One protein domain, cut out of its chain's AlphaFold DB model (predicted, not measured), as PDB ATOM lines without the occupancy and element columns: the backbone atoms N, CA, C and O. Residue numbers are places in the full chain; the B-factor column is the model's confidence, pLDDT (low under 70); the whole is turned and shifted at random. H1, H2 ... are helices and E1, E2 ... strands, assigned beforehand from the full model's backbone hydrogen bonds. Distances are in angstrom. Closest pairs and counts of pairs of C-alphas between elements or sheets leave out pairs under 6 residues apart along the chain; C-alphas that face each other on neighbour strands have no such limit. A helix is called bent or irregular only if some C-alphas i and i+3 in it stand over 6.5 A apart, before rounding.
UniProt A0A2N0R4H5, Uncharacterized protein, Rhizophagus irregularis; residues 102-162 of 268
ATOM      1  N   ALA A 102     -22.468 -28.317  20.984       78.12
ATOM      2  CA  ALA A 102     -23.862 -28.268  21.434       78.12
ATOM      3  C   ALA A 102     -24.875 -28.569  20.306       78.12
ATOM      4  O   ALA A 102     -25.910 -29.196  20.535       78.12
ATOM      5  N   PHE A 103     -24.569 -28.146  19.074       74.88
ATOM      6  CA  PHE A 103     -25.391 -28.424  17.896       74.88
ATOM      7  C   PHE A 103     -25.261 -29.892  17.469       74.88
ATOM      8  O   PHE A 103     -26.266 -30.562  17.238       74.88
ATOM      9  N   LYS A 104     -24.033 -30.423  17.448       75.94
ATOM     10  CA  LYS A 104     -23.761 -31.839  17.144       75.94
ATOM     11  C   LYS A 104     -24.364 -32.789  18.184       75.94
ATOM     12  O   LYS A 104     -24.830 -33.865  17.832       75.94
ATOM     13  N   THR A 105     -24.389 -32.405  19.461       79.12
ATOM     14  CA  THR A 105     -24.969 -33.223  20.536       79.12
ATOM     15  C   THR A 105     -26.493 -33.238  20.502       79.12
ATOM     16  O   THR A 105     -27.096 -34.234  20.888       79.12
ATOM     17  N   LYS A 106     -27.126 -32.150  20.036       83.25
ATOM     18  CA  LYS A 106     -28.590 -32.058  19.910       83.25
ATOM     19  C   LYS A 106     -29.115 -32.926  18.764       83.25
ATOM     20  O   LYS A 106     -30.197 -33.496  18.869       83.25
ATOM     21  N   PHE A 107     -28.343 -33.048  17.687       79.31
ATOM     22  CA  PHE A 107     -28.735 -33.782  16.491       79.31
ATOM     23  C   PHE A 107     -27.748 -34.912  16.209       79.31
ATOM     24  O   PHE A 107     -26.706 -34.724  15.590       79.31
ATOM     25  N   THR A 108     -28.114 -36.117  16.637       71.25
ATOM     26  CA  THR A 108     -27.267 -37.316  16.534       71.25
ATOM     27  C   THR A 108     -27.107 -37.835  15.109       71.25
ATOM     28  O   THR A 108     -26.205 -38.625  14.830       71.25
ATOM     29  N   THR A 109     -27.971 -37.404  14.186       79.44
ATOM     30  CA  THR A 109     -27.902 -37.790  12.778       79.44
ATOM     31  C   THR A 109     -27.756 -36.571  11.887       79.44
ATOM     32  O   THR A 109     -28.347 -35.520  12.123       79.44
ATOM     33  N   ASN A 110     -27.022 -36.743  10.787       78.12
ATOM     34  CA  ASN A 110     -26.930 -35.706   9.761       78.12
ATOM     35  C   ASN A 110     -28.322 -35.325   9.231       78.12
ATOM     36  O   ASN A 110     -28.545 -34.154   8.962       78.12
ATOM     37  N   CYS A 111     -29.241 -36.299   9.140       78.25
ATOM     38  CA  CYS A 111     -30.631 -36.085   8.737       78.25
ATOM     39  C   CYS A 111     -31.332 -35.056   9.612       78.25
ATOM     40  O   CYS A 111     -31.774 -34.027   9.116       78.25
ATOM     41  N   SER A 112     -31.318 -35.273  10.925       79.44
ATOM     42  CA  SER A 112     -31.958 -34.352  11.857       79.44
ATOM     43  C   SER A 112     -31.301 -32.965  11.873       79.44
ATOM     44  O   SER A 112     -31.988 -31.984  12.117       79.44
ATOM     45  N   MET A 113     -29.997 -32.859  11.580       78.50
ATOM     46  CA  MET A 113     -29.320 -31.559  11.476       78.50
ATOM     47  C   MET A 113     -29.835 -30.723  10.302       78.50
ATOM     48  O   MET A 113     -30.164 -29.556  10.496       78.50
ATOM     49  N   TYR A 114     -29.872 -31.275   9.083       78.38
ATOM     50  CA  TYR A 114     -30.327 -30.486   7.935       78.38
ATOM     51  C   TYR A 114     -31.848 -30.353   7.882       78.38
ATOM     52  O   TYR A 114     -32.297 -29.329   7.392       78.38
ATOM     53  N   ASP A 115     -32.625 -31.315   8.397       79.88
ATOM     54  CA  ASP A 115     -34.087 -31.192   8.497       79.88
ATOM     55  C   ASP A 115     -34.471 -30.032   9.431       79.88
ATOM     56  O   ASP A 115     -35.348 -29.240   9.103       79.88
ATOM     57  N   GLU A 116     -33.771 -29.866  10.560       83.38
ATOM     58  CA  GLU A 116     -33.968 -28.708  11.442       83.38
ATOM     59  C   GLU A 116     -33.614 -27.396  10.730       83.38
ATOM     60  O   GLU A 116     -34.358 -26.418  10.820       83.38
ATOM     61  N   VAL A 117     -32.479 -27.360  10.023       79.50
ATOM     62  CA  VAL A 117     -32.052 -26.178   9.254       79.50
ATOM     63  C   VAL A 117     -33.067 -25.858   8.153       79.50
ATOM     64  O   VAL A 117     -33.402 -24.694   7.962       79.50
ATOM     65  N   ASP A 118     -33.598 -26.877   7.474       80.31
ATOM     66  CA  ASP A 118     -34.634 -26.756   6.445       80.31
ATOM     67  C   ASP A 118     -35.916 -26.149   7.025       80.31
ATOM     68  O   ASP A 118     -36.404 -25.131   6.535       80.31
ATOM     69  N   CYS A 119     -36.413 -26.717   8.125       76.44
ATOM     70  CA  CYS A 119     -37.598 -26.236   8.829       76.44
ATOM     71  C   CYS A 119     -37.417 -24.802   9.342       76.44
ATOM     72  O   CYS A 119     -38.284 -23.957   9.127       76.44
ATOM     73  N   SER A 120     -36.280 -24.502   9.969       76.81
ATOM     74  CA  SER A 120     -35.998 -23.181  10.546       76.81
ATOM     75  C   SER A 120     -35.893 -22.093   9.483       76.81
ATOM     76  O   SER A 120     -36.246 -20.946   9.736       76.81
ATOM     77  N   LEU A 121     -35.400 -22.439   8.291       74.44
ATOM     78  CA  LEU A 121     -35.246 -21.481   7.204       74.44
ATOM     79  C   LEU A 121     -36.489 -21.364   6.319       74.44
ATOM     80  O   LEU A 121     -36.655 -20.351   5.645       74.44
ATOM     81  N   SER A 122     -37.394 -22.343   6.370       72.19
ATOM     82  CA  SER A 122     -38.646 -22.338   5.601       72.19
ATOM     83  C   SER A 122     -39.566 -21.147   5.898       72.19
ATOM     84  O   SER A 122     -40.414 -20.805   5.080       72.19
ATOM     85  N   GLN A 123     -39.381 -20.493   7.047       72.81
ATOM     86  CA  GLN A 123     -40.125 -19.294   7.433       72.81
ATOM     87  C   GLN A 123     -39.702 -18.029   6.664       72.81
ATOM     88  O   GLN A 123     -40.409 -17.023   6.712       72.81
ATOM     89  N   TYR A 124     -38.554 -18.050   5.979       67.62
ATOM     90  CA  TYR A 124     -38.055 -16.909   5.214       67.62
ATOM     91  C   TYR A 124     -38.530 -16.971   3.763       67.62
ATOM     92  O   TYR A 124     -38.364 -17.977   3.079       67.62
ATOM     93  N   SER A 125     -39.048 -15.855   3.254       62.88
ATOM     94  CA  SER A 125     -39.512 -15.734   1.865       62.88
ATOM     95  C   SER A 125     -38.391 -15.859   0.827       62.88
ATOM     96  O   SER A 125     -38.648 -16.252  -0.304       62.88
ATOM     97  N   SER A 126     -37.141 -15.570   1.196       65.81
ATOM     98  CA  SER A 126     -35.955 -15.744   0.340       65.81
ATOM     99  C   SER A 126     -35.421 -17.180   0.318       65.81
ATOM    100  O   SER A 126     -34.424 -17.472  -0.350       65.81
ATOM    101  N   TYR A 127     -36.048 -18.092   1.062       71.25
ATOM    102  CA  TYR A 127     -35.591 -19.465   1.166       71.25
ATOM    103  C   TYR A 127     -35.824 -20.246  -0.127       71.25
ATOM    104  O   TYR A 127     -36.932 -20.306  -0.657       71.25
ATOM    105  N   GLY A 128     -34.755 -20.852  -0.651       64.81
ATOM    106  CA  GLY A 128     -34.708 -21.232  -2.057       64.81
ATOM    107  C   GLY A 128     -35.384 -22.545  -2.436       64.81
ATOM    108  O   GLY A 128     -35.725 -22.731  -3.599       64.81
ATOM    109  N   ALA A 129     -35.552 -23.466  -1.484       63.78
ATOM    110  CA  ALA A 129     -36.416 -24.649  -1.582       63.78
ATOM    111  C   ALA A 129     -36.094 -25.627  -0.455       63.78
ATOM    112  O   ALA A 129     -37.001 -26.037   0.259       63.78
ATOM    113  N   ARG A 130     -34.823 -26.060  -0.358       72.44
ATOM    114  CA  ARG A 130     -34.385 -27.084   0.598       72.44
ATOM    115  C   ARG A 130     -32.906 -27.047   0.954       72.44
ATOM    116  O   ARG A 130     -32.064 -26.976   0.056       72.44
ATOM    117  N   ALA A 131     -32.596 -27.256   2.228       80.44
ATOM    118  CA  ALA A 131     -31.249 -27.495   2.712       80.44
ATOM    119  C   ALA A 131     -30.826 -28.910   2.301       80.44
ATOM    120  O   ALA A 131     -31.629 -29.845   2.277       80.44
ATOM    121  N   ARG A 132     -29.562 -29.084   1.909       80.88
ATOM    122  CA  ARG A 132     -29.031 -30.378   1.459       80.88
ATOM    123  C   ARG A 132     -27.686 -30.657   2.092       80.88
ATOM    124  O   ARG A 132     -26.904 -29.743   2.309       80.88
ATOM    125  N   CYS A 133     -27.373 -31.927   2.308       79.88
ATOM    126  CA  CYS A 133     -26.006 -32.323   2.614       79.88
ATOM    127  C   CYS A 133     -25.213 -32.615   1.343       79.88
ATOM    128  O   CYS A 133     -25.699 -33.293   0.440       79.88
ATOM    129  N   ASP A 134     -23.970 -32.154   1.327       80.81
ATOM    130  CA  ASP A 134     -22.969 -32.483   0.318       80.81
ATOM    131  C   ASP A 134     -21.660 -32.897   1.009       80.81
ATOM    132  O   ASP A 134     -21.403 -32.549   2.166       80.81
ATOM    133  N   GLY A 135     -20.826 -33.645   0.295       78.69
ATOM    134  CA  GLY A 135     -19.585 -34.205   0.819       78.69
ATOM    135  C   GLY A 135     -19.769 -35.459   1.685       78.69
ATOM    136  O   GLY A 135     -20.873 -35.955   1.922       78.69
ATOM    137  N   SER A 136     -18.642 -35.995   2.152       76.75
ATOM    138  CA  SER A 136     -18.560 -37.252   2.907       76.75
ATOM    139  C   SER A 136     -17.594 -37.127   4.089       76.75
ATOM    140  O   SER A 136     -16.704 -36.272   4.076       76.75
ATOM    141  N   GLY A 137     -17.775 -37.981   5.104       82.00
ATOM    142  CA  GLY A 137     -16.974 -37.990   6.333       82.00
ATOM    143  C   GLY A 137     -16.936 -36.622   7.019       82.00
ATOM    144  O   GLY A 137     -17.947 -35.922   7.083       82.00
ATOM    145  N   ASP A 138     -15.745 -36.216   7.454       76.94
ATOM    146  CA  ASP A 138     -15.513 -34.936   8.141       76.94
ATOM    147  C   ASP A 138     -15.668 -33.716   7.225       76.94
ATOM    148  O   ASP A 138     -15.809 -32.587   7.693       76.94
ATOM    149  N   ASN A 139     -15.657 -33.922   5.905       80.12
ATOM    150  CA  ASN A 139     -15.881 -32.870   4.913       80.12
ATOM    151  C   ASN A 139     -17.368 -32.648   4.616       80.12
ATOM    152  O   ASN A 139     -17.698 -31.877   3.712       80.12
ATOM    153  N   LYS A 140     -18.274 -33.333   5.323       80.38
ATOM    154  CA  LYS A 140     -19.706 -33.129   5.133       80.38
ATOM    155  C   LYS A 140     -20.072 -31.679   5.450       80.38
ATOM    156  O   LYS A 140     -19.605 -31.099   6.435       80.38
ATOM    157  N   LYS A 141     -20.932 -31.105   4.617       81.75
ATOM    158  CA  LYS A 141     -21.430 -29.734   4.735       81.75
ATOM    159  C   LYS A 141     -22.930 -29.675   4.471       81.75
ATOM    160  O   LYS A 141     -23.455 -30.470   3.692       81.75
ATOM    161  N   ILE A 142     -23.605 -28.733   5.120       81.75
ATOM    162  CA  ILE A 142     -24.994 -28.367   4.827       81.75
ATOM    163  C   ILE A 142     -24.953 -27.201   3.847       81.75
ATOM    164  O   ILE A 142     -24.314 -26.189   4.128       81.75
ATOM    165  N   LEU A 143     -25.598 -27.370   2.698       82.69
ATOM    166  CA  LEU A 143     -25.816 -26.346   1.688       82.69
ATOM    167  C   LEU A 143     -27.226 -25.802   1.842       82.69
ATOM    168  O   LEU A 143     -28.195 -26.562   1.844       82.69
ATOM    169  N   VAL A 144     -27.319 -24.486   1.912       79.38
ATOM    170  CA  VAL A 144     -28.567 -23.734   1.976       79.38
ATOM    171  C   VAL A 144     -28.655 -22.880   0.725       79.38
ATOM    172  O   VAL A 144     -27.700 -22.173   0.411       79.38
ATOM    173  N   PHE A 145     -29.776 -22.954   0.012       76.12
ATOM    174  CA  PHE A 145     -30.028 -22.156  -1.186       76.12
ATOM    175  C   PHE A 145     -30.928 -20.976  -0.838       76.12
ATOM    176  O   PHE A 145     -31.949 -21.160  -0.173       76.12
ATOM    177  N   PHE A 146     -30.569 -19.799  -1.332       73.50
ATOM    178  CA  PHE A 146     -31.396 -18.602  -1.267       73.50
ATOM    179  C   PHE A 146     -31.755 -18.173  -2.684       73.50
ATOM    180  O   PHE A 146     -30.891 -18.147  -3.568       73.50
ATOM    181  N   ASN A 147     -33.032 -17.867  -2.881       66.44
ATOM    182  CA  ASN A 147     -33.533 -17.320  -4.130       66.44
ATOM    183  C   ASN A 147     -33.451 -15.800  -4.072       66.44
ATOM    184  O   ASN A 147     -33.728 -15.197  -3.032       66.44
ATOM    185  N   ASP A 148     -33.102 -15.190  -5.200       61.91
ATOM    186  CA  ASP A 148     -33.322 -13.764  -5.382       61.91
ATOM    187  C   ASP A 148     -34.829 -13.488  -5.560       61.91
ATOM    188  O   ASP A 148     -35.600 -14.398  -5.888       61.91
ATOM    189  N   GLN A 149     -35.277 -12.243  -5.361       56.94
ATOM    190  CA  GLN A 149     -36.708 -11.899  -5.470       56.94
ATOM    191  C   GLN A 149     -37.300 -12.290  -6.836       56.94
ATOM    192  O   GLN A 149     -38.454 -12.713  -6.920       56.94
ATOM    193  N   HIS A 150     -36.494 -12.212  -7.898       56.31
ATOM    194  CA  HIS A 150     -36.880 -12.638  -9.242       56.31
ATOM    195  C   HIS A 150     -37.039 -14.165  -9.362       56.31
ATOM    196  O   HIS A 150     -38.003 -14.641  -9.968       56.31
ATOM    197  N   ASP A 151     -36.163 -14.950  -8.734       58.28
ATOM    198  CA  ASP A 151     -36.208 -16.415  -8.794       58.28
ATOM    199  C   ASP A 151     -37.358 -17.008  -7.975       58.28
ATOM    200  O   ASP A 151     -37.877 -18.064  -8.334       58.28
ATOM    201  N   PHE A 152     -37.809 -16.331  -6.911       52.31
ATOM    202  CA  PHE A 152     -38.988 -16.756  -6.148       52.31
ATOM    203  C   PHE A 152     -40.241 -16.807  -7.040       52.31
ATOM    204  O   PHE A 152     -40.961 -17.805  -7.054       52.31
ATOM    205  N   THR A 153     -40.442 -15.782  -7.880       52.97
ATOM    206  CA  THR A 153     -41.568 -15.734  -8.829       52.97
ATOM    207  C   THR A 153     -41.472 -16.780  -9.949       52.97
ATOM    208  O   THR A 153     -42.497 -17.311 -10.391       52.97
ATOM    209  N   ASP A 154     -40.260 -17.158 -10.372       53.53
ATOM    210  CA  ASP A 154     -40.056 -18.241 -11.347       53.53
ATOM    211  C   ASP A 154     -40.204 -19.637 -10.695       53.53
ATOM    212  O   ASP A 154     -40.700 -20.578 -11.314       53.53
ATOM    213  N   CYS A 155     -39.853 -19.787  -9.413       50.59
ATOM    214  CA  CYS A 155     -40.018 -21.034  -8.658       50.59
ATOM    215  C   CYS A 155     -41.488 -21.340  -8.340       50.59
ATOM    216  O   CYS A 155     -41.927 -22.475  -8.544       50.59
ATOM    217  N   ASP A 156     -42.264 -20.346  -7.904       51.97
ATOM    218  CA  ASP A 156     -43.698 -20.512  -7.642       51.97
ATOM    219  C   ASP A 156     -44.492 -20.743  -8.932       51.97
ATOM    220  O   ASP A 156     -45.393 -21.589  -8.976       51.97
ATOM    221  N   SER A 157     -44.122 -20.067 -10.023       51.19
ATOM    222  CA  SER A 157     -44.738 -20.311 -11.328       51.19
ATOM    223  C   SER A 157     -44.401 -21.705 -11.869       51.19
ATOM    224  O   SER A 157     -45.286 -22.374 -12.406       51.19
ATOM    225  N   ARG A 158     -43.180 -22.217 -11.649       47.81
ATOM    226  CA  ARG A 158     -42.804 -23.608 -11.970       47.81
ATOM    227  C   ARG A 158     -43.521 -24.635 -11.096       47.81
ATOM    228  O   ARG A 158     -44.011 -25.617 -11.644       47.81
ATOM    229  N   GLN A 159     -43.672 -24.414  -9.787       51.53
ATOM    230  CA  GLN A 159     -44.450 -25.315  -8.921       51.53
ATOM    231  C   GLN A 159     -45.945 -25.325  -9.275       51.53
ATOM    232  O   GLN A 159     -46.589 -26.376  -9.232       51.53
ATOM    233  N   SER A 160     -46.501 -24.174  -9.657       47.69
ATOM    234  CA  SER A 160     -47.872 -24.054 -10.167       47.69
ATOM    235  C   SER A 160     -48.046 -24.773 -11.515       47.69
ATOM    236  O   SER A 160     -49.041 -25.471 -11.745       47.69
ATOM    237  N   ARG A 161     -47.034 -24.699 -12.392       41.19
ATOM    238  CA  ARG A 161     -47.012 -25.398 -13.687       41.19
ATOM    239  C   ARG A 161     -46.827 -26.913 -13.549       41.19
ATOM    240  O   ARG A 161     -47.464 -27.688 -14.259       41.19
ATOM    241  N   ASP A 162     -46.029 -27.354 -12.581       44.28
ATOM    242  CA  ASP A 162     -45.878 -28.776 -12.270       44.28
ATOM    243  C   ASP A 162     -47.137 -29.340 -11.604       44.28
ATOM    244  O   ASP A 162     -47.576 -30.421 -11.988       44.28
TER     245      ASP A 162
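This is residues 102 to 162 of the 268 residues of an uncharacterized protein of Rhizophagus irregularis (UniProt A0A2N0R4H5). The model is a loose, elongated arrangement: a two-stranded hairpin, E1 and E2, with helix H2 packed on one of its faces, the short helix H1 near one end of the whole and the longest helix, H3, at the other end. Residues 156 to 162 of H3 stick out, away from the rest. The printed part has 61 residues with three named helices and two named strands, in the order H1, H2, E1, E2, H3; the sheet's order is E1, E2, antiparallel, and the class is mixed, helices and strands. It is loose, with a radius of gyration of the C-alphas of 13.9 A, and the C-alphas span 39 by 22 by 20 A.

Start at residues 102 to 106, which are H1, and go on to residues 110 to 121, which are H2. These two are close but not clearly touching; their closest C-alphas, those of Lys 104 and Met 113, are 7.9 A apart. Next look at E1, residues 132 to 134: its closest C-alphas with H2 are those of Tyr 114 and Arg 132, 6.6 A apart. E2, residues 141 to 147, comes closest to H2 at the C-alphas of Tyr 114 and Ile 142, 6.5 A apart. E1 and E2 form a hairpin, antiparallel, with 133 degrees between their directions; the C-alphas of Cys 133 and Ile 142, which face each other, are 4.6 A apart. Look across this pair for N 132 and O 143, 2.9 A apart, and N 143 and O 132, 2.7 A apart, both within hydrogen-bond range. H3, residues 149 to 162, touches no helix, and it is apart from H1, H2 and E1. In H1 and H2 every O i to N i+4 pair is within hydrogen-bond range; in H3, 9 of 10 are.

Find C-alpha 102 at (-23.862, -28.268, 21.434), where H1 begins; it is 6.2 A long. H2 starts at C-alpha 110, (-26.930, -35.706, 9.761), and runs 16.7 A to Leu 121. E1 measures 6.5 A from Arg 132 to Asp 134, and E2 runs 19.5 A from Lys 141 to Asn 147. H3 runs 20.4 A from Gln 149 to C-alpha 162 at (-45.878, -28.776, -12.270).

The two C-alphas farthest apart, those of Ala 102 and Arg 161, are 42.2 A apart. The printed part has no cut and no long link; H1 to H2 and E2 to H3 are tight. The mean pLDDT of the printed part is 70.4; residues 124 to 126, 128 to 129 and 147 to 162 are under 70, and H3 has a mean of 51.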